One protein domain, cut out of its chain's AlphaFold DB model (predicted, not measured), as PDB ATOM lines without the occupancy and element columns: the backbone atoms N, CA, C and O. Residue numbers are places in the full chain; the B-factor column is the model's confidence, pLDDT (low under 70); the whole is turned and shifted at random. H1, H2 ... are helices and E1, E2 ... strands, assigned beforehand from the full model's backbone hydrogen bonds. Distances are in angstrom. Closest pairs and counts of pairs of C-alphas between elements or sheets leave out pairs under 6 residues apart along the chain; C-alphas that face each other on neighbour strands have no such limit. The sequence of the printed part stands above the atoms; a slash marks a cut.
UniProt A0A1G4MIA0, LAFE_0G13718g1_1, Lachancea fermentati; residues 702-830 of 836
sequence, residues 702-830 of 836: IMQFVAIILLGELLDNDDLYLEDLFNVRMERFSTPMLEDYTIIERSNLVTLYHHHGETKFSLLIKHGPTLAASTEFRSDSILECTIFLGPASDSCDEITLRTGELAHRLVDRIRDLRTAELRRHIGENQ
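AT A GLANCE: This is residues 702 to 830 of the 836 residues of the protein "LAFE_0G13718g1_1" of Lachancea fermentati (UniProt A0A1G4MIA0). A strongly twisted sheet of five strands has two helices, H1 and the much longer H3, side by side over one of its faces, with no named helice on the other face. H3 crosses the strands and runs on past the sheet, where H2 packs about perpendicular on it; residues 823 to 830, with H4, stick out at that end, and residues 732 to 739 stick out as a loop. The printed part has 129 residues, with four named helices and five named strands in the order H1 H2 E1 E2 E3 E4 E5 H3 H4, of the mixed class. The sheet is branched and mixed: E3 is parallel to E5 and antiparallel to E1 and E2, and E4 is antiparallel to E5. The whole is compact, with a radius of gyration of the C-alphas of 15.6 A and spans of 49 by 38 by 29 A.

IN THESE COORDINATES: The strands are E1, residues 743 to 746; E2, residues 750 to 754; E3, residues 757 to 767, 32.4 A long; E4, residues 772 to 779, 21.7 A; and E5, residues 782 to 789, 22.3 A. C-alpha 757, where E3 begins, is at (115.808, 90.473, 84.682). H1 is residues 702 to 716, 21.0 A, beginning at C-alpha 702 (104.495, 94.101, 71.508). H2 is residues 719 to 725, H3 residues 798 to 824, 39.3 A, and H4 residues 826 to 830, ending at C-alpha 830 (75.013, 88.919, 110.264).

HOW THE PARTS SIT: E1 and E2 lie on one side of E3, E5 on the other side. N 765 and O 745 are 2.8 A apart across E1 and E3, N 761 and O 750 2.7 A across the hairpin E2 and E3, N 764 and O 785 2.8 A across E3 and E5, and N 784 and O 776 2.8 A across the hairpin E4 and E5, each within hydrogen-bond range. H1 and H3 are on the same face of the sheet; H3 has a height over the sheet of 9.3 A and runs across the strands, at 90 degrees to E5 on the local plane. H1 and H3 touch, closest at the C-alphas of Ile 708 and Thr 803, 5.7 A, at a shallow tilt of 31 degrees, the same way. H2 touches H3, closest at the C-alphas of Glu 723 and Leu 817, 7.2 A, about perpendicular at 81 degrees. H3 and H4 meet only through their link. Every O i to N i+4 pair is within hydrogen-bond range in H1, H2 and H3; in H4 0 of 1 is, and 0 of 2 O i to N i+3 pairs.

THE WHOLE: The C-alphas farthest apart, those of His 756 and Gln 830, are 51.3 A apart. The printed part has no cut. The link from H2 to E1, 17 residues, is long. Residues 730 to 740 and 826 to 830 have pLDDT under 70.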
ATOM      1  N   ILE A 702     103.797  94.609  70.320       92.12
ATOM      2  CA  ILE A 702     104.495  94.101  71.508       92.12
ATOM      3  C   ILE A 702     103.780  94.438  72.829       92.12
ATOM      4  O   ILE A 702     103.653  93.562  73.675       92.12
ATOM      5  N   MET A 703     103.236  95.649  72.989       90.56
ATOM      6  CA  MET A 703     102.536  96.064  74.213       90.56
ATOM      7  C   MET A 703     101.234  95.281  74.435       90.56
ATOM      8  O   MET A 703     100.894  94.953  75.565       90.56
ATOM      9  N   GLN A 704     100.530  94.900  73.366       91.06
ATOM     10  CA  GLN A 704      99.349  94.034  73.468       91.06
ATOM     11  C   GLN A 704      99.748  92.597  73.849       91.06
ATOM     12  O   GLN A 704      99.066  91.954  74.642       91.06
ATOM     13  N   PHE A 705     100.890  92.102  73.354       92.69
ATOM     14  CA  PHE A 705     101.416  90.797  73.770       92.69
ATOM     15  C   PHE A 705     101.804  90.759  75.248       92.69
ATOM     16  O   PHE A 705     101.620  89.727  75.890       92.69
ATOM     17  N   VAL A 706     102.288  91.869  75.810       92.75
ATOM     18  CA  VAL A 706     102.548  91.978  77.254       92.75
ATOM     19  C   VAL A 706     101.272  91.761  78.059       92.75
ATOM     20  O   VAL A 706     101.296  90.999  79.023       92.75
ATOM     21  N   ALA A 707     100.157  92.364  77.638       92.62
ATOM     22  CA  ALA A 707      98.865  92.168  78.288       92.62
ATOM     23  C   ALA A 707      98.430  90.692  78.258       92.62
ATOM     24  O   ALA A 707      98.033  90.151  79.288       92.62
ATOM     25  N   ILE A 708      98.577  90.012  77.115       93.75
ATOM     26  CA  ILE A 708      98.256  88.578  76.999       93.75
ATOM     27  C   ILE A 708      99.160  87.713  77.875       93.75
ATOM     28  O   ILE A 708      98.663  86.802  78.534       93.75
ATOM     29  N   ILE A 709     100.470  87.973  77.891       93.38
ATOM     30  CA  ILE A 709     101.417  87.225  78.726       93.38
ATOM     31  C   ILE A 709     101.066  87.403  80.204       93.38
ATOM     32  O   ILE A 709     101.041  86.421  80.942       93.38
ATOM     33  N   LEU A 710     100.767  88.635  80.627       93.06
ATOM     34  CA  LEU A 710     100.392  88.938  82.004       93.06
ATOM     35  C   LEU A 710      99.090  88.232  82.396       93.06
ATOM     36  O   LEU A 710      99.052  87.569  83.426       93.06
ATOM     37  N   LEU A 711      98.042  88.332  81.574       93.25
ATOM     38  CA  LEU A 711      96.768  87.657  81.837       93.25
ATOM     39  C   LEU A 711      96.907  86.134  81.849       93.25
ATOM     40  O   LEU A 711      96.306  85.484  82.697       93.25
ATOM     41  N   GLY A 712      97.694  85.572  80.927       91.81
ATOM     42  CA  GLY A 712      97.985  84.142  80.891       91.81
ATOM     43  C   GLY A 712      98.646  83.676  82.184       91.81
ATOM     44  O   GLY A 712      98.149  82.756  82.818       91.81
ATOM     45  N   GLU A 713      99.690  84.377  82.634       91.88
ATOM     46  CA  GLU A 713     100.362  84.041  83.892       91.88
ATOM     47  C   GLU A 713      99.413  84.152  85.093       91.88
ATOM     48  O   GLU A 713      99.425  83.304  85.978       91.88
ATOM     49  N   LEU A 714      98.569  85.185  85.140       92.81
ATOM     50  CA  LEU A 714      97.606  85.358  86.231       92.81
ATOM     51  C   LEU A 714      96.549  84.254  86.259       92.81
ATOM     52  O   LEU A 714      96.183  83.797  87.337       92.81
ATOM     53  N   LEU A 715      96.080  83.804  85.096       92.75
ATOM     54  CA  LEU A 715      95.123  82.703  85.003       92.75
ATOM     55  C   LEU A 715      95.745  81.347  85.356       92.75
ATOM     56  O   LEU A 715      95.036  80.494  85.884       92.75
ATOM     57  N   ASP A 716      97.044  81.164  85.124       92.38
ATOM     58  CA  ASP A 716      97.761  79.937  85.487       92.38
ATOM     59  C   ASP A 716      98.083  79.851  86.995       92.38
ATOM     60  O   ASP A 716      98.432  78.779  87.488       92.38
ATOM     61  N   ASN A 717      97.956  80.953  87.748       93.19
ATOM     62  CA  ASN A 717      98.182  80.972  89.195       93.19
ATOM     63  C   ASN A 717      96.987  80.421  89.999       93.19
ATOM     64  O   ASN A 717      95.834  80.436  89.556       93.19
ATOM     65  N   ASP A 718      97.268  79.975  91.225       94.12
ATOM     66  CA  ASP A 718      96.269  79.453  92.162       94.12
ATOM     67  C   ASP A 718      95.343  80.551  92.715       94.12
ATOM     68  O   ASP A 718      95.707  81.724  92.817       94.12
ATOM     69  N   ASP A 719      94.153  80.149  93.165       93.25
ATOM     70  CA  ASP A 719      93.136  81.053  93.722       93.25
ATOM     71  C   ASP A 719      93.646  81.873  94.917       93.25
ATOM     72  O   ASP A 719      93.366  83.065  95.012       93.25
ATOM     73  N   LEU A 720      94.462  81.268  95.792       91.31
ATOM     74  CA  LEU A 720      95.075  81.956  96.937       91.31
ATOM     75  C   LEU A 720      95.967  83.124  96.499       91.31
ATOM     76  O   LEU A 720      95.966  84.178  97.129       91.31
ATOM     77  N   TYR A 721      96.710  82.944  95.405       92.19
ATOM     78  CA  TYR A 721      97.560  83.996  94.858       92.19
ATOM     79  C   TYR A 721      96.717  85.147  94.301       92.19
ATOM     80  O   TYR A 721      97.046  86.311  94.518       92.19
ATOM     81  N   LEU A 722      95.609  84.835  93.621       91.50
ATOM     82  CA  LEU A 722      94.680  85.843  93.108       91.50
ATOM     83  C   LEU A 722      93.971  86.608  94.235       91.50
ATOM     84  O   LEU A 722      93.838  87.828  94.137       91.50
ATOM     85  N   GLU A 723      93.566  85.928  95.313       89.38
ATOM     86  CA  GLU A 723      92.966  86.566  96.493       89.38
ATOM     87  C   GLU A 723      93.896  87.628  97.102       89.38
ATOM     88  O   GLU A 723      93.455  88.749  97.377       89.38
ATOM     89  N   ASP A 724      95.179  87.295  97.269       90.12
ATOM     90  CA  ASP A 724      96.198  88.205  97.802       90.12
ATOM     91  C   ASP A 724      96.547  89.321  96.804       90.12
ATOM     92  O   ASP A 724      96.752  90.480  97.182       90.12
ATOM     93  N   LEU A 725      96.599  89.003  95.509       91.06
ATOM     94  CA  LEU A 725      96.970  89.961  94.474       91.06
ATOM     95  C   LEU A 725      95.911  91.053  94.275       91.06
ATOM     96  O   LEU A 725      96.272  92.214  94.073       91.06
ATOM     97  N   PHE A 726      94.630  90.692  94.328       88.44
ATOM     98  CA  PHE A 726      93.501  91.613  94.157       88.44
ATOM     99  C   PHE A 726      92.898  92.081  95.488       88.44
ATOM    100  O   PHE A 726      91.863  92.736  95.495       88.44
ATOM    101  N   ASN A 727      93.544  91.788  96.624       85.31
ATOM    102  CA  ASN A 727      93.090  92.197  97.958       85.31
ATOM    103  C   ASN A 727      91.640  91.771  98.281       85.31
ATOM    104  O   ASN A 727      90.946  92.456  99.036       85.31
ATOM    105  N   VAL A 728      91.199  90.614  97.775       82.00
ATOM    106  CA  VAL A 728      89.810  90.118  97.889       82.00
ATOM    107  C   VAL A 728      89.337  90.055  99.348       82.00
ATOM    108  O   VAL A 728      88.176  90.321  99.651       82.00
ATOM    109  N   ARG A 729      90.247  89.756 100.282       75.12
ATOM    110  CA  ARG A 729      89.950  89.688 101.724       75.12
ATOM    111  C   ARG A 729      89.904  91.058 102.414       75.12
ATOM    112  O   ARG A 729      89.207  91.213 103.414       75.12
ATOM    113  N   MET A 730      90.653  92.038 101.906       65.06
ATOM    114  CA  MET A 730      90.879  93.340 102.553       65.06
ATOM    115  C   MET A 730      89.880  94.420 102.120       65.06
ATOM    116  O   MET A 730      89.684  95.387 102.857       65.06
ATOM    117  N   GLU A 731      89.201  94.252 100.980       59.09
ATOM    118  CA  GLU A 731      88.192  95.202 100.478       59.09
ATOM    119  C   GLU A 731      87.018  95.446 101.437       59.09
ATOM    120  O   GLU A 731      86.332  96.455 101.315       59.09
ATOM    121  N   ARG A 732      86.826  94.605 102.463       53.81
ATOM    122  CA  ARG A 732      85.835  94.857 103.525       53.81
ATOM    123  C   ARG A 732      86.091  96.156 104.308       53.81
ATOM    124  O   ARG A 732      85.191  96.610 105.008       53.81
ATOM    125  N   PHE A 733      87.291  96.741 104.217       48.44
ATOM    126  CA  PHE A 733      87.715  97.878 105.045       48.44
ATOM    127  C   PHE A 733      88.154  99.131 104.269       48.44
ATOM    128  O   PHE A 733      88.432 100.158 104.896       48.44
ATOM    129  N   SER A 734      88.201  99.093 102.934       46.94
ATOM    130  CA  SER A 734      88.548 100.278 102.140       46.94
ATOM    131  C   SER A 734      87.344 101.217 102.041       46.94
ATOM    132  O   SER A 734      86.348 100.946 101.382       46.94
ATOM    133  N   THR A 735      87.435 102.330 102.764       40.59
ATOM    134  CA  THR A 735      86.484 103.452 102.777       40.59
ATOM    135  C   THR A 735      86.483 104.176 101.415       40.59
ATOM    136  O   THR A 735      87.486 104.113 100.705       40.59
ATOM    137  N   PRO A 736      85.400 104.889 101.031       44.78
ATOM    138  CA  PRO A 736      85.143 105.314  99.655       44.78
ATOM    139  C   PRO A 736      86.047 106.490  99.272       44.78
ATOM    140  O   PRO A 736      85.686 107.661  99.404       44.78
ATOM    141  N   MET A 737      87.255 106.193  98.812       46.72
ATOM    142  CA  MET A 737      88.166 107.178  98.238       46.72
ATOM    143  C   MET A 737      87.773 107.429  96.785       46.72
ATOM    144  O   MET A 737      88.409 106.895  95.893       46.72
ATOM    145  N   LEU A 738      86.720 108.233  96.576       49.03
ATOM    146  CA  LEU A 738      86.391 108.926  95.316       49.03
ATOM    147  C   LEU A 738      86.744 108.107  94.054       49.03
ATOM    148  O   LEU A 738      87.482 108.569  93.187       49.03
ATOM    149  N   GLU A 739      86.311 106.846  94.018       55.81
ATOM    150  CA  GLU A 739      86.782 105.903  93.011       55.81
ATOM    151  C   GLU A 739      86.175 106.273  91.660       55.81
ATOM    152  O   GLU A 739      84.964 106.482  91.537       55.81
ATOM    153  N   ASP A 740      87.026 106.355  90.639       64.44
ATOM    154  CA  ASP A 740      86.590 106.272  89.252       64.44
ATOM    155  C   ASP A 740      85.723 105.009  89.135       64.44
ATOM    156  O   ASP A 740      86.247 103.901  89.066       64.44
ATOM    157  N   TYR A 741      84.398 105.168  89.071       72.50
ATOM    158  CA  TYR A 741      83.399 104.096  88.890       72.50
ATOM    159  C   TYR A 741      83.621 103.261  87.616       72.50
ATOM    160  O   TYR A 741      82.905 102.304  87.333       72.50
ATOM    161  N   THR A 742      84.600 103.659  86.811       82.31
ATOM    162  CA  THR A 742      85.068 102.943  85.638       82.31
ATOM    163  C   THR A 742      86.043 101.825  85.985       82.31
ATOM    164  O   THR A 742      86.245 100.964  85.144       82.31
ATOM    165  N   ILE A 743      86.654 101.787  87.171       85.69
ATOM    166  CA  ILE A 743      87.597 100.730  87.555       85.69
ATOM    167  C   ILE A 743      86.813  99.518  88.065       85.69
ATOM    168  O   ILE A 743      86.004  99.634  88.976       85.69
ATOM    169  N   ILE A 744      87.060  98.359  87.458       85.75
ATOM    170  CA  ILE A 744      86.467  97.077  87.858       85.75
ATOM    171  C   ILE A 744      87.395  96.385  88.849       85.75
ATOM    172  O   ILE A 744      86.964  95.996  89.925       85.75
ATOM    173  N   GLU A 745      88.667  96.237  88.476       87.38
ATOM    174  CA  GLU A 745      89.668  95.546  89.285       87.38
ATOM    175  C   GLU A 745      91.024  96.235  89.168       87.38
ATOM    176  O   GLU A 745      91.409  96.729  88.101       87.38
ATOM    177  N   ARG A 746      91.784  96.215  90.262       89.38
ATOM    178  CA  ARG A 746      93.167  96.685  90.297       89.38
ATOM    179  C   ARG A 746      94.030  95.680  91.041       89.38
ATOM    180  O   ARG A 746      93.773  95.380  92.201       89.38
ATOM    181  N   SER A 747      95.085  95.207  90.391       91.56
ATOM    182  CA  SER A 747      96.041  94.301  91.019       91.56
ATOM    183  C   SER A 747      97.109  95.061  91.807       91.56
ATOM    184  O   SER A 747      97.550  96.155  91.423       91.56
ATOM    185  N   ASN A 748      97.622  94.413  92.851       89.62
ATOM    186  CA  ASN A 748      98.930  94.719  93.424       89.62
ATOM    187  C   ASN A 748     100.054  94.447  92.393       89.62
ATOM    188  O   ASN A 748      99.808  94.007  91.263       89.62
ATOM    189  N   LEU A 749     101.304  94.743  92.759       91.25
ATOM    190  CA  LEU A 749     102.456  94.563  91.870       91.25
ATOM    191  C   LEU A 749     102.761  93.074  91.636       91.25
ATOM    192  O   LEU A 749     103.151  92.362  92.557       91.25
ATOM    193  N   VAL A 750     102.661  92.636  90.382       91.44
ATOM    194  CA  VAL A 750     103.054  91.306  89.900       91.44
ATOM    195  C   VAL A 750     104.489  91.374  89.396       91.44
ATOM    196  O   VAL A 750     104.828  92.270  88.629       91.44
ATOM    197  N   THR A 751     105.346  90.434  89.784       90.00
ATOM    198  CA  THR A 751     106.721  90.367  89.263       90.00
ATOM    199  C   THR A 751     106.833  89.194  88.301       90.00
ATOM    200  O   THR A 751     106.639  88.052  88.710       90.00
ATOM    201  N   LEU A 752     107.148  89.469  87.033       88.31
ATOM    202  CA  LEU A 752     107.458  88.433  86.050       88.31
ATOM    203  C   LEU A 752     108.973  88.300  85.912       88.31
ATOM    204  O   LEU A 752     109.682  89.284  85.673       88.31
ATOM    205  N   TYR A 753     109.457  87.068  86.033       85.69
ATOM    206  CA  TYR A 753     110.859  86.728  85.833       85.69
ATOM    207  C   TYR A 753     111.112  86.380  84.367       85.69
ATOM    208  O   TYR A 753     110.354  85.619  83.764       85.69
ATOM    209  N   HIS A 754     112.193  86.921  83.815       83.50
ATOM    210  CA  HIS A 754     112.714  86.562  82.501       83.50
ATOM    211  C   HIS A 754     114.239  86.424  82.565       83.50
ATOM    212  O   HIS A 754     114.889  86.896  83.498       83.50
ATOM    213  N   HIS A 755     114.853  85.795  81.566       72.25
ATOM    214  CA  HIS A 755     116.303  85.532  81.586       72.25
ATOM    215  C   HIS A 755     117.200  86.778  81.733       72.25
ATOM    216  O   HIS A 755     118.342  86.665  82.181       72.25
ATOM    217  N   HIS A 756     116.699  87.959  81.369       73.06
ATOM    218  CA  HIS A 756     117.444  89.219  81.416       73.06
ATOM    219  C   HIS A 756     117.111  90.101  82.631       73.06
ATOM    220  O   HIS A 756     117.705  91.171  82.761       73.06
ATOM    221  N   GLY A 757     116.192  89.685  83.512       83.25
ATOM    222  CA  GLY A 757     115.808  90.473  84.682       83.25
ATOM    223  C   GLY A 757     114.440  90.127  85.271       83.25
ATOM    224  O   GLY A 757     113.805  89.132  84.925       83.25
ATOM    225  N   GLU A 758     113.994  90.976  86.190       88.75
ATOM    226  CA  GLU A 758     112.626  90.981  86.699       88.75
ATOM    227  C   GLU A 758     111.914  92.238  86.204       88.75
ATOM    228  O   GLU A 758     112.489  93.328  86.200       88.75
ATOM    229  N   THR A 759     110.660  92.093  85.784       88.62
ATOM    230  CA  THR A 759     109.821  93.231  85.399       88.62
ATOM    231  C   THR A 759     108.565  93.238  86.260       88.62
ATOM    232  O   THR A 759     107.918  92.203  86.433       88.62
ATOM    233  N   LYS A 760     108.236  94.402  86.832       92.12
ATOM    234  CA  LYS A 760     107.084  94.575  87.724       92.12
ATOM    235  C   LYS A 760     105.909  95.168  86.959       92.12
ATOM    236  O   LYS A 760     106.069  96.146  86.228       92.12
ATOM    237  N   PHE A 761     104.735  94.593  87.165       92.81
ATOM    238  CA  PHE A 761     103.498  94.921  86.475       92.81
ATOM    239  C   PHE A 761     102.400  95.287  87.470       92.81
ATOM    240  O   PHE A 761     102.313  94.705  88.545       92.81
ATOM    241  N   SER A 762     101.533  96.222  87.101       92.50
ATOM    242  CA  SER A 762     100.246  96.456  87.761       92.50
ATOM    243  C   SER A 762      99.153  96.339  86.706       92.50
ATOM    244  O   SER A 762      99.252  96.963  85.651       92.50
ATOM    245  N   LEU A 763      98.145  95.508  86.961       93.56
ATOM    246  CA  LEU A 763      97.001  95.315  86.081       93.56
ATOM    247  C   LEU A 763      95.841  96.191  86.555       93.56
ATOM    248  O   LEU A 763      95.473  96.171  87.730       93.56
ATOM    249  N   LEU A 764      95.249  96.930  85.625       92.56
ATOM    250  CA  LEU A 764      94.088  97.775  85.853       92.56
ATOM    251  C   LEU A 764      93.009  97.418  84.832       92.56
ATOM    252  O   LEU A 764      93.193  97.616  83.633       92.56
ATOM    253  N   ILE A 765      91.880  96.891  85.296       92.50
ATOM    254  CA  ILE A 765      90.744  96.538  84.441       92.50
ATOM    255  C   ILE A 765      89.669  97.603  84.627       92.50
ATOM    256  O   ILE A 765      89.229  97.857  85.747       92.50
ATOM    257  N   LYS A 766      89.249  98.233  83.531       92.94
ATOM    258  CA  LYS A 766      88.242  99.296  83.511       92.94
ATOM    259  C   LYS A 766      87.065  98.934  82.615       92.94
ATOM    260  O   LYS A 766      87.244  98.267  81.604       92.94
ATOM    261  N   HIS A 767      85.879  99.439  82.924       91.00
ATOM    262  CA  HIS A 767      84.793  99.562  81.965       91.00
ATOM    263  C   HIS A 767      85.129 100.662  80.957       91.00
ATOM    264  O   HIS A 767      85.451 101.791  81.329       91.00
ATOM    265  N   GLY A 768      85.053 100.325  79.674       87.38
ATOM    266  CA  GLY A 768      85.263 101.257  78.575       87.38
ATOM    267  C   GLY A 768      84.157 101.154  77.526       87.38
ATOM    268  O   GLY A 768      83.430 100.162  77.482       87.38
ATOM    269  N   PRO A 769      84.023 102.167  76.656       86.50
ATOM    270  CA  PRO A 769      83.061 102.131  75.555       86.50
ATOM    271  C   PRO A 769      83.445 101.112  74.472       86.50
ATOM    272  O   PRO A 769      82.584 100.671  73.720       86.50
ATOM    273  N   THR A 770      84.724 100.744  74.387       89.62
ATOM    274  CA  THR A 770      85.276  99.807  73.402       89.62
ATOM    275  C   THR A 770      86.312  98.910  74.062       89.62
ATOM    276  O   THR A 770      87.041  99.366  74.948       89.62
ATOM    277  N   LEU A 771      86.412  97.663  73.600       90.88
ATOM    278  CA  LEU A 771      87.467  96.747  74.029       90.88
ATOM    279  C   LEU A 771      88.846  97.255  73.579       90.88
ATOM    280  O   LEU A 771      89.095  97.397  72.383       90.88
ATOM    281  N   ALA A 772      89.747  97.520  74.524       89.69
ATOM    282  CA  ALA A 772      91.105  97.972  74.225       89.69
ATOM    283  C   ALA A 772      92.098  97.528  75.302       89.69
ATOM    284  O   ALA A 772      91.765  97.466  76.482       89.69
ATOM    285  N   ALA A 773      93.343  97.272  74.904       88.62
ATOM    286  CA  ALA A 773      94.442  96.995  75.819       88.62
ATOM    287  C   ALA A 773      95.575  97.988  75.569       88.62
ATOM    288  O   ALA A 773      96.022  98.169  74.436       88.62
ATOM    289  N   SER A 774      96.034  98.627  76.638       88.94
ATOM    290  CA  SER A 774      97.156  99.560  76.624       88.94
ATOM    291  C   SER A 774      98.130  99.172  77.725       88.94
ATOM    292  O   SER A 774      97.734  98.766  78.813       88.94
ATOM    293  N   THR A 775      99.420  99.248  77.439       88.38
ATOM    294  CA  THR A 775     100.457  99.049  78.447       88.38
ATOM    295  C   THR A 775     101.362 100.260  78.393       88.38
ATOM    296  O   THR A 775     101.852 100.619  77.323       88.38
ATOM    297  N   GLU A 776     101.553 100.904  79.533       88.69
ATOM    298  CA  GLU A 776     102.332 102.129  79.650       88.69
ATOM    299  C   GLU A 776     103.344 102.004  80.788       88.69
ATOM    300  O   GLU A 776     103.156 101.259  81.752       88.69
ATOM    301  N   PHE A 777     104.455 102.730  80.675       84.69
ATOM    302  CA  PHE A 777     105.428 102.822  81.755       84.69
ATOM    303  C   PHE A 777     104.952 103.858  82.767       84.69
ATOM    304  O   PHE A 777     104.916 105.050  82.473       84.69
ATOM    305  N   ARG A 778     104.624 103.408  83.979       84.12
ATOM    306  CA  ARG A 778     104.262 104.304  85.084       84.12
ATOM    307  C   ARG A 778     105.497 104.867  85.795       84.12
ATOM    308  O   ARG A 778     105.451 105.956  86.358       84.12
ATOM    309  N   SER A 779     106.595 104.113  85.789       80.44
ATOM    310  CA  SER A 779     107.929 104.508  86.270       80.44
ATOM    311  C   SER A 779     108.997 103.665  85.563       80.44
ATOM    312  O   SER A 779     108.640 102.674  84.925       80.44
ATOM    313  N   ASP A 780     110.285 104.003  85.713       73.81
ATOM    314  CA  ASP A 780     111.417 103.337  85.031       73.81
ATOM    315  C   ASP A 780     111.442 101.799  85.168       73.81
ATOM    316  O   ASP A 780     112.070 101.121  84.356       73.81
ATOM    317  N   SER A 781     110.754 101.229  86.167       81.62
ATOM    318  CA  SER A 781     110.722  99.783  86.427       81.62
ATOM    319  C   SER A 781     109.325  99.175  86.604       81.62
ATOM    320  O   SER A 781     109.233  97.992  86.935       81.62
ATOM    321  N   ILE A 782     108.244  99.955  86.465       88.19
ATOM    322  CA  ILE A 782     106.869  99.461  86.670       88.19
ATOM    323  C   ILE A 782     106.027  99.740  85.431       88.19
ATOM    324  O   ILE A 782     105.798 100.897  85.066       88.19
ATOM    325  N   LEU A 783     105.524  98.661  84.839       90.69
ATOM    326  CA  LEU A 783     104.585  98.681  83.728       90.69
ATOM    327  C   LEU A 783     103.154  98.610  84.258       90.69
ATOM    328  O   LEU A 783     102.815  97.732  85.048       90.69
ATOM    329  N   GLU A 784     102.306  99.531  83.827       93.06
ATOM    330  CA  GLU A 784     100.877  99.511  84.119       93.06
ATOM    331  C   GLU A 784     100.140  99.024  82.869       93.06
ATOM    332  O   GLU A 784     100.211  99.633  81.802       93.06
ATOM    333  N   CYS A 785      99.477  97.878  82.984       93.50
ATOM    334  CA  CYS A 785      98.666  97.297  81.928       93.50
ATOM    335  C   CYS A 785      97.207  97.671  82.188       93.50
ATOM    336  O   CYS A 785      96.600  97.159  83.127       93.50
ATOM    337  N   THR A 786      96.648  98.556  81.367       93.38
ATOM    338  CA  THR A 786      95.245  98.969  81.453       93.38
ATOM    339  C   THR A 786      94.424  98.286  80.365       93.38
ATOM    340  O   THR A 786      94.689  98.461  79.172       93.38
ATOM    341  N   ILE A 787      93.410  97.529  80.779       93.88
ATOM    342  CA  ILE A 787      92.479  96.819  79.898       93.88
ATOM    343  C   ILE A 787      91.096  97.439  80.049       93.88
ATOM    344  O   ILE A 787      90.538  97.474  81.142       93.88
ATOM    345  N   PHE A 788      90.536  97.910  78.945       91.94
ATOM    346  CA  PHE A 788      89.182  98.431  78.863       91.94
ATOM    347  C   PHE A 788      88.255  97.324  78.372       91.94
ATOM    348  O   PHE A 788      88.383  96.887  77.233       91.94
ATOM    349  N   LEU A 789      87.333  96.878  79.221       92.00
ATOM    350  CA  LEU A 789      86.252  95.961  78.877       92.00
ATOM    351  C   LEU A 789      85.065  96.767  78.349       92.00
ATOM    352  O   LEU A 789      84.429  97.522  79.088       92.00
ATOM    353  N   GLY A 790      84.780  96.591  77.067       88.25
ATOM    354  CA  GLY A 790      83.647  97.179  76.362       88.25
ATOM    355  C   GLY A 790      83.198  96.255  75.230       88.25
ATOM    356  O   GLY A 790      83.835  95.221  75.005       88.25
ATOM    357  N   PRO A 791      82.121  96.595  74.503       87.25
ATOM    358  CA  PRO A 791      81.736  95.853  73.310       87.25
ATOM    359  C   PRO A 791      82.896  95.808  72.305       87.25
ATOM    360  O   PRO A 791      83.643  96.780  72.132       87.25
ATOM    361  N   ALA A 792      83.056  94.657  71.652       84.06
ATOM    362  CA  ALA A 792      83.989  94.515  70.548       84.06
ATOM    363  C   ALA A 792      83.515  95.390  69.381       84.06
ATOM    364  O   ALA A 792      82.377  95.272  68.935       84.06
ATOM    365  N   SER A 793      84.378  96.280  68.896       83.25
ATOM    366  CA  SER A 793      84.135  96.992  67.642       83.25
ATOM    367  C   SER A 793      84.368  96.061  66.451       83.25
ATOM    368  O   SER A 793      85.279  95.235  66.509       83.25
ATOM    369  N   ASP A 794      83.672  96.278  65.334       75.38
ATOM    370  CA  ASP A 794      83.867  95.509  64.089       75.38
ATOM    371  C   ASP A 794      85.311  95.559  63.541       75.38
ATOM    372  O   ASP A 794      85.723  94.697  62.773       75.38
ATOM    373  N   SER A 795      86.113  96.548  63.956       78.38
ATOM    374  CA  SER A 795      87.526  96.714  63.581       78.38
ATOM    375  C   SER A 795      88.526  96.220  64.637       78.38
ATOM    376  O   SER A 795      89.668  96.675  64.650       78.38
ATOM    377  N   CYS A 796      88.106  95.385  65.589       78.31
ATOM    378  CA  CYS A 796      88.969  94.954  66.689       78.31
ATOM    379  C   CYS A 796      90.007  93.924  66.215       78.31
ATOM    380  O   CYS A 796      89.653  92.902  65.625       78.31
ATOM    381  N   ASP A 797      91.287  94.169  66.505       86.38
ATOM    382  CA  ASP A 797      92.354  93.210  66.221       86.38
ATOM    383  C   ASP A 797      92.124  91.886  66.973       86.38
ATOM    384  O   ASP A 797      91.693  91.867  68.129       86.38
ATOM    385  N   GLU A 798      92.502  90.767  66.350       88.62
ATOM    386  CA  GLU A 798      92.379  89.414  66.919       88.62
ATOM    387  C   GLU A 798      93.005  89.303  68.322       88.62
ATOM    388  O   GLU A 798      92.464  88.654  69.219       88.62
ATOM    389  N   ILE A 799      94.144  89.970  68.537       90.19
ATOM    390  CA  ILE A 799      94.834  89.999  69.830       90.19
ATOM    391  C   ILE A 799      94.016  90.700  70.915       90.19
ATOM    392  O   ILE A 799      94.015  90.268  72.066       90.19
ATOM    393  N   THR A 800      93.296  91.759  70.556       90.44
ATOM    394  CA  THR A 800      92.498  92.555  71.487       90.44
ATOM    395  C   THR A 800      91.260  91.774  71.904       90.44
ATOM    396  O   THR A 800      90.964  91.719  73.095       90.44
ATOM    397  N   LEU A 801      90.614  91.076  70.961       91.00
ATOM    398  CA  LEU A 801      89.526  90.136  71.253       91.00
ATOM    399  C   LEU A 801      89.969  89.056  72.247       91.00
ATOM    400  O   LEU A 801      89.350  88.899  73.296       91.00
ATOM    401  N   ARG A 802      91.104  88.393  71.986       91.25
ATOM    402  CA  ARG A 802      91.661  87.387  72.908       91.25
ATOM    403  C   ARG A 802      92.025  87.969  74.272       91.25
ATOM    404  O   ARG A 802      91.801  87.328  75.294       91.25
ATOM    405  N   THR A 803      92.580  89.180  74.305       92.62
ATOM    406  CA  THR A 803      92.889  89.875  75.564       92.62
ATOM    407  C   THR A 803      91.611  90.126  76.364       92.62
ATOM    408  O   THR A 803      91.595  89.903  77.572       92.62
ATOM    409  N   GLY A 804      90.523  90.515  75.692       91.94
ATOM    410  CA  GLY A 804      89.200  90.655  76.296       91.94
ATOM    411  C   GLY A 804      88.657  89.347  76.859       91.94
ATOM    412  O   GLY A 804      88.231  89.319  78.008       91.94
ATOM    413  N   GLU A 805      88.727  88.250  76.102       92.94
ATOM    414  CA  GLU A 805      88.293  86.924  76.570       92.94
ATOM    415  C   GLU A 805      89.042  86.479  77.835       92.94
ATOM    416  O   GLU A 805      88.424  86.018  78.796       92.94
ATOM    417  N   LEU A 806      90.368  86.642  77.862       94.06
ATOM    418  CA  LEU A 806      91.185  86.304  79.031       94.06
ATOM    419  C   LEU A 806      90.882  87.220  80.222       94.06
ATOM    420  O   LEU A 806      90.798  86.746  81.353       94.06
ATOM    421  N   ALA A 807      90.680  88.516  79.977       93.94
ATOM    422  CA  ALA A 807      90.325  89.470  81.018       93.94
ATOM    423  C   ALA A 807      88.936  89.178  81.609       93.94
ATOM    424  O   ALA A 807      88.783  89.226  82.826       93.94
ATOM    425  N   HIS A 808      87.949  88.801  80.789       94.19
ATOM    426  CA  HIS A 808      86.637  88.363  81.269       94.19
ATOM    427  C   HIS A 808      86.742  87.116  82.150       94.19
ATOM    428  O   HIS A 808      86.227  87.127  83.264       94.19
ATOM    429  N   ARG A 809      87.494  86.092  81.720       95.38
ATOM    430  CA  ARG A 809      87.735  84.891  82.543       95.38
ATOM    431  C   ARG A 809      88.388  85.220  83.882       95.38
ATOM    432  O   ARG A 809      88.021  84.636  84.896       95.38
ATOM    433  N   LEU A 810      89.351  86.143  83.891       94.81
ATOM    434  CA  LEU A 810      90.014  86.575  85.120       94.81
ATOM    435  C   LEU A 810      89.036  87.299  86.054       94.81
ATOM    436  O   LEU A 810      88.986  86.983  87.239       94.81
ATOM    437  N   VAL A 811      88.235  88.228  85.525       93.56
ATOM    438  CA  VAL A 811      87.223  88.964  86.300       93.56
ATOM    439  C   VAL A 811      86.164  88.023  86.869       93.56
ATOM    440  O   VAL A 811      85.813  88.151  88.041       93.56
ATOM    441  N   ASP A 812      85.677  87.063  86.086       94.19
ATOM    442  CA  ASP A 812      84.685  86.093  86.554       94.19
ATOM    443  C   ASP A 812      85.263  85.207  87.665       94.19
ATOM    444  O   ASP A 812      84.636  85.056  88.712       94.19
ATOM    445  N   ARG A 813      86.514  84.746  87.522       94.25
ATOM    446  CA  ARG A 813      87.214  84.004  88.582       94.25
ATOM    447  C   ARG A 813      87.377  84.833  89.863       94.25
ATOM    448  O   ARG A 813      87.135  84.321  90.951       94.25
ATOM    449  N   ILE A 814      87.730  86.118  89.763       91.75
ATOM    450  CA  ILE A 814      87.837  87.018  90.931       91.75
ATOM    451  C   ILE A 814      86.470  87.228  91.598       91.75
ATOM    452  O   ILE A 814      86.365  87.211  92.828       91.75
ATOM    453  N   ARG A 815      85.400  87.391  90.811       91.19
ATOM    454  CA  ARG A 815      84.029  87.500  91.332       91.19
ATOM    455  C   ARG A 815      83.601  86.229  92.053       91.19
ATOM    456  O   ARG A 815      83.038  86.321  93.143       91.19
ATOM    457  N   ASP A 816      83.904  85.061  91.501       92.62
ATOM    458  CA  ASP A 816      83.620  83.783  92.147       92.62
ATOM    459  C   ASP A 816      84.348  83.670  93.491       92.62
ATOM    460  O   ASP A 816      83.718  83.318  94.490       92.62
ATOM    461  N   LEU A 817      85.615  84.091  93.567       90.38
ATOM    462  CA  LEU A 817      86.366  84.148  94.826       90.38
ATOM    463  C   LEU A 817      85.723  85.100  95.843       90.38
ATOM    464  O   LEU A 817      85.527  84.723  96.999       90.38
ATOM    465  N   ARG A 818      85.294  86.295  95.416       87.31
ATOM    466  CA  ARG A 818      84.553  87.238  96.275       87.31
ATOM    467  C   ARG A 818      83.242  86.642  96.784       87.31
ATOM    468  O   ARG A 818      82.925  86.772  97.964       87.31
ATOM    469  N   THR A 819      82.470  85.967  95.931       87.81
ATOM    470  CA  THR A 819      81.204  85.344  96.352       87.81
ATOM    471  C   THR A 819      81.423  84.144  97.272       87.81
ATOM    472  O   THR A 819      80.670  83.974  98.233       87.81
ATOM    473  N   ALA A 820      82.454  83.331  97.032       87.75
ATOM    474  CA  ALA A 820      82.840  82.225  97.901       87.75
ATOM    475  C   ALA A 820      83.267  82.734  99.285       87.75
ATOM    476  O   ALA A 820      82.847  82.185 100.304       87.75
ATOM    477  N   GLU A 821      84.029  83.822  99.325       84.06
ATOM    478  CA  GLU A 821      84.444  84.472 100.562       84.06
ATOM    479  C   GLU A 821      83.251  85.079 101.315       84.06
ATOM    480  O   GLU A 821      83.073  84.834 102.509       84.06
ATOM    481  N   LEU A 822      82.348  85.778 100.620       80.44
ATOM    482  CA  LEU A 822      81.098  86.255 101.217       80.44
ATOM    483  C   LEU A 822      80.294  85.104 101.830       80.44
ATOM    484  O   LEU A 822      79.791  85.255 102.941       80.44
ATOM    485  N   ARG A 823      80.224  83.946 101.150       82.44
ATOM    486  CA  ARG A 823      79.549  82.733 101.642       82.44
ATOM    487  C   ARG A 823      80.201  82.155 102.894       82.44
ATOM    488  O   ARG A 823      79.478  81.792 103.821       82.44
ATOM    489  N   ARG A 824      81.537  82.106 102.952       81.94
ATOM    490  CA  ARG A 824      82.284  81.646 104.139       81.94
ATOM    491  C   ARG A 824      81.971  82.483 105.377       81.94
ATOM    492  O   ARG A 824      81.921  81.942 106.476       81.94
ATOM    493  N   HIS A 825      81.690  83.771 105.191       72.75
ATOM    494  CA  HIS A 825      81.437  84.714 106.278       72.75
ATOM    495  C   HIS A 825      79.963  85.095 106.470       72.75
ATOM    496  O   HIS A 825      79.683  86.016 107.231       72.75
ATOM    497  N   ILE A 826      78.995  84.388 105.866       68.31
ATOM    498  CA  ILE A 826      77.555  84.657 106.088       68.31
ATOM    499  C   ILE A 826      77.203  84.641 107.587       68.31
ATOM    500  O   ILE A 826      76.396  85.455 108.030       68.31
ATOM    501  N   GLY A 827      77.847  83.774 108.378       61.88
ATOM    502  CA  GLY A 827      77.643  83.703 109.829       61.88
ATOM    503  C   GLY A 827      78.236  84.873 110.624       61.88
ATOM    504  O   GLY A 827      77.690  85.225 111.662       61.88
ATOM    505  N   GLU A 828      79.310  85.507 110.146       60.66
ATOM    506  CA  GLU A 828      79.949  86.662 110.805       60.66
ATOM    507  C   GLU A 828      79.368  87.999 110.314       60.66
ATOM    508  O   GLU A 828      79.200  88.934 111.095       60.66
ATOM    509  N   ASN A 829      78.968  88.070 109.040       54.09
ATOM    510  CA  ASN A 829      78.380  89.256 108.410       54.09
ATOM    511  C   ASN A 829      76.975  89.592 108.947       54.09
ATOM    512  O   ASN A 829      76.524  90.728 108.824       54.09
ATOM    513  N   GLN A 830      76.275  88.637 109.569       53.78
ATOM    514  CA  GLN A 830      75.013  88.919 110.264       53.78
ATOM    515  C   GLN A 830      75.211  89.706 111.572       53.78
ATOM    516  O   GLN A 830      74.283  90.387 112.006       53.78
TER     517      GLN A 830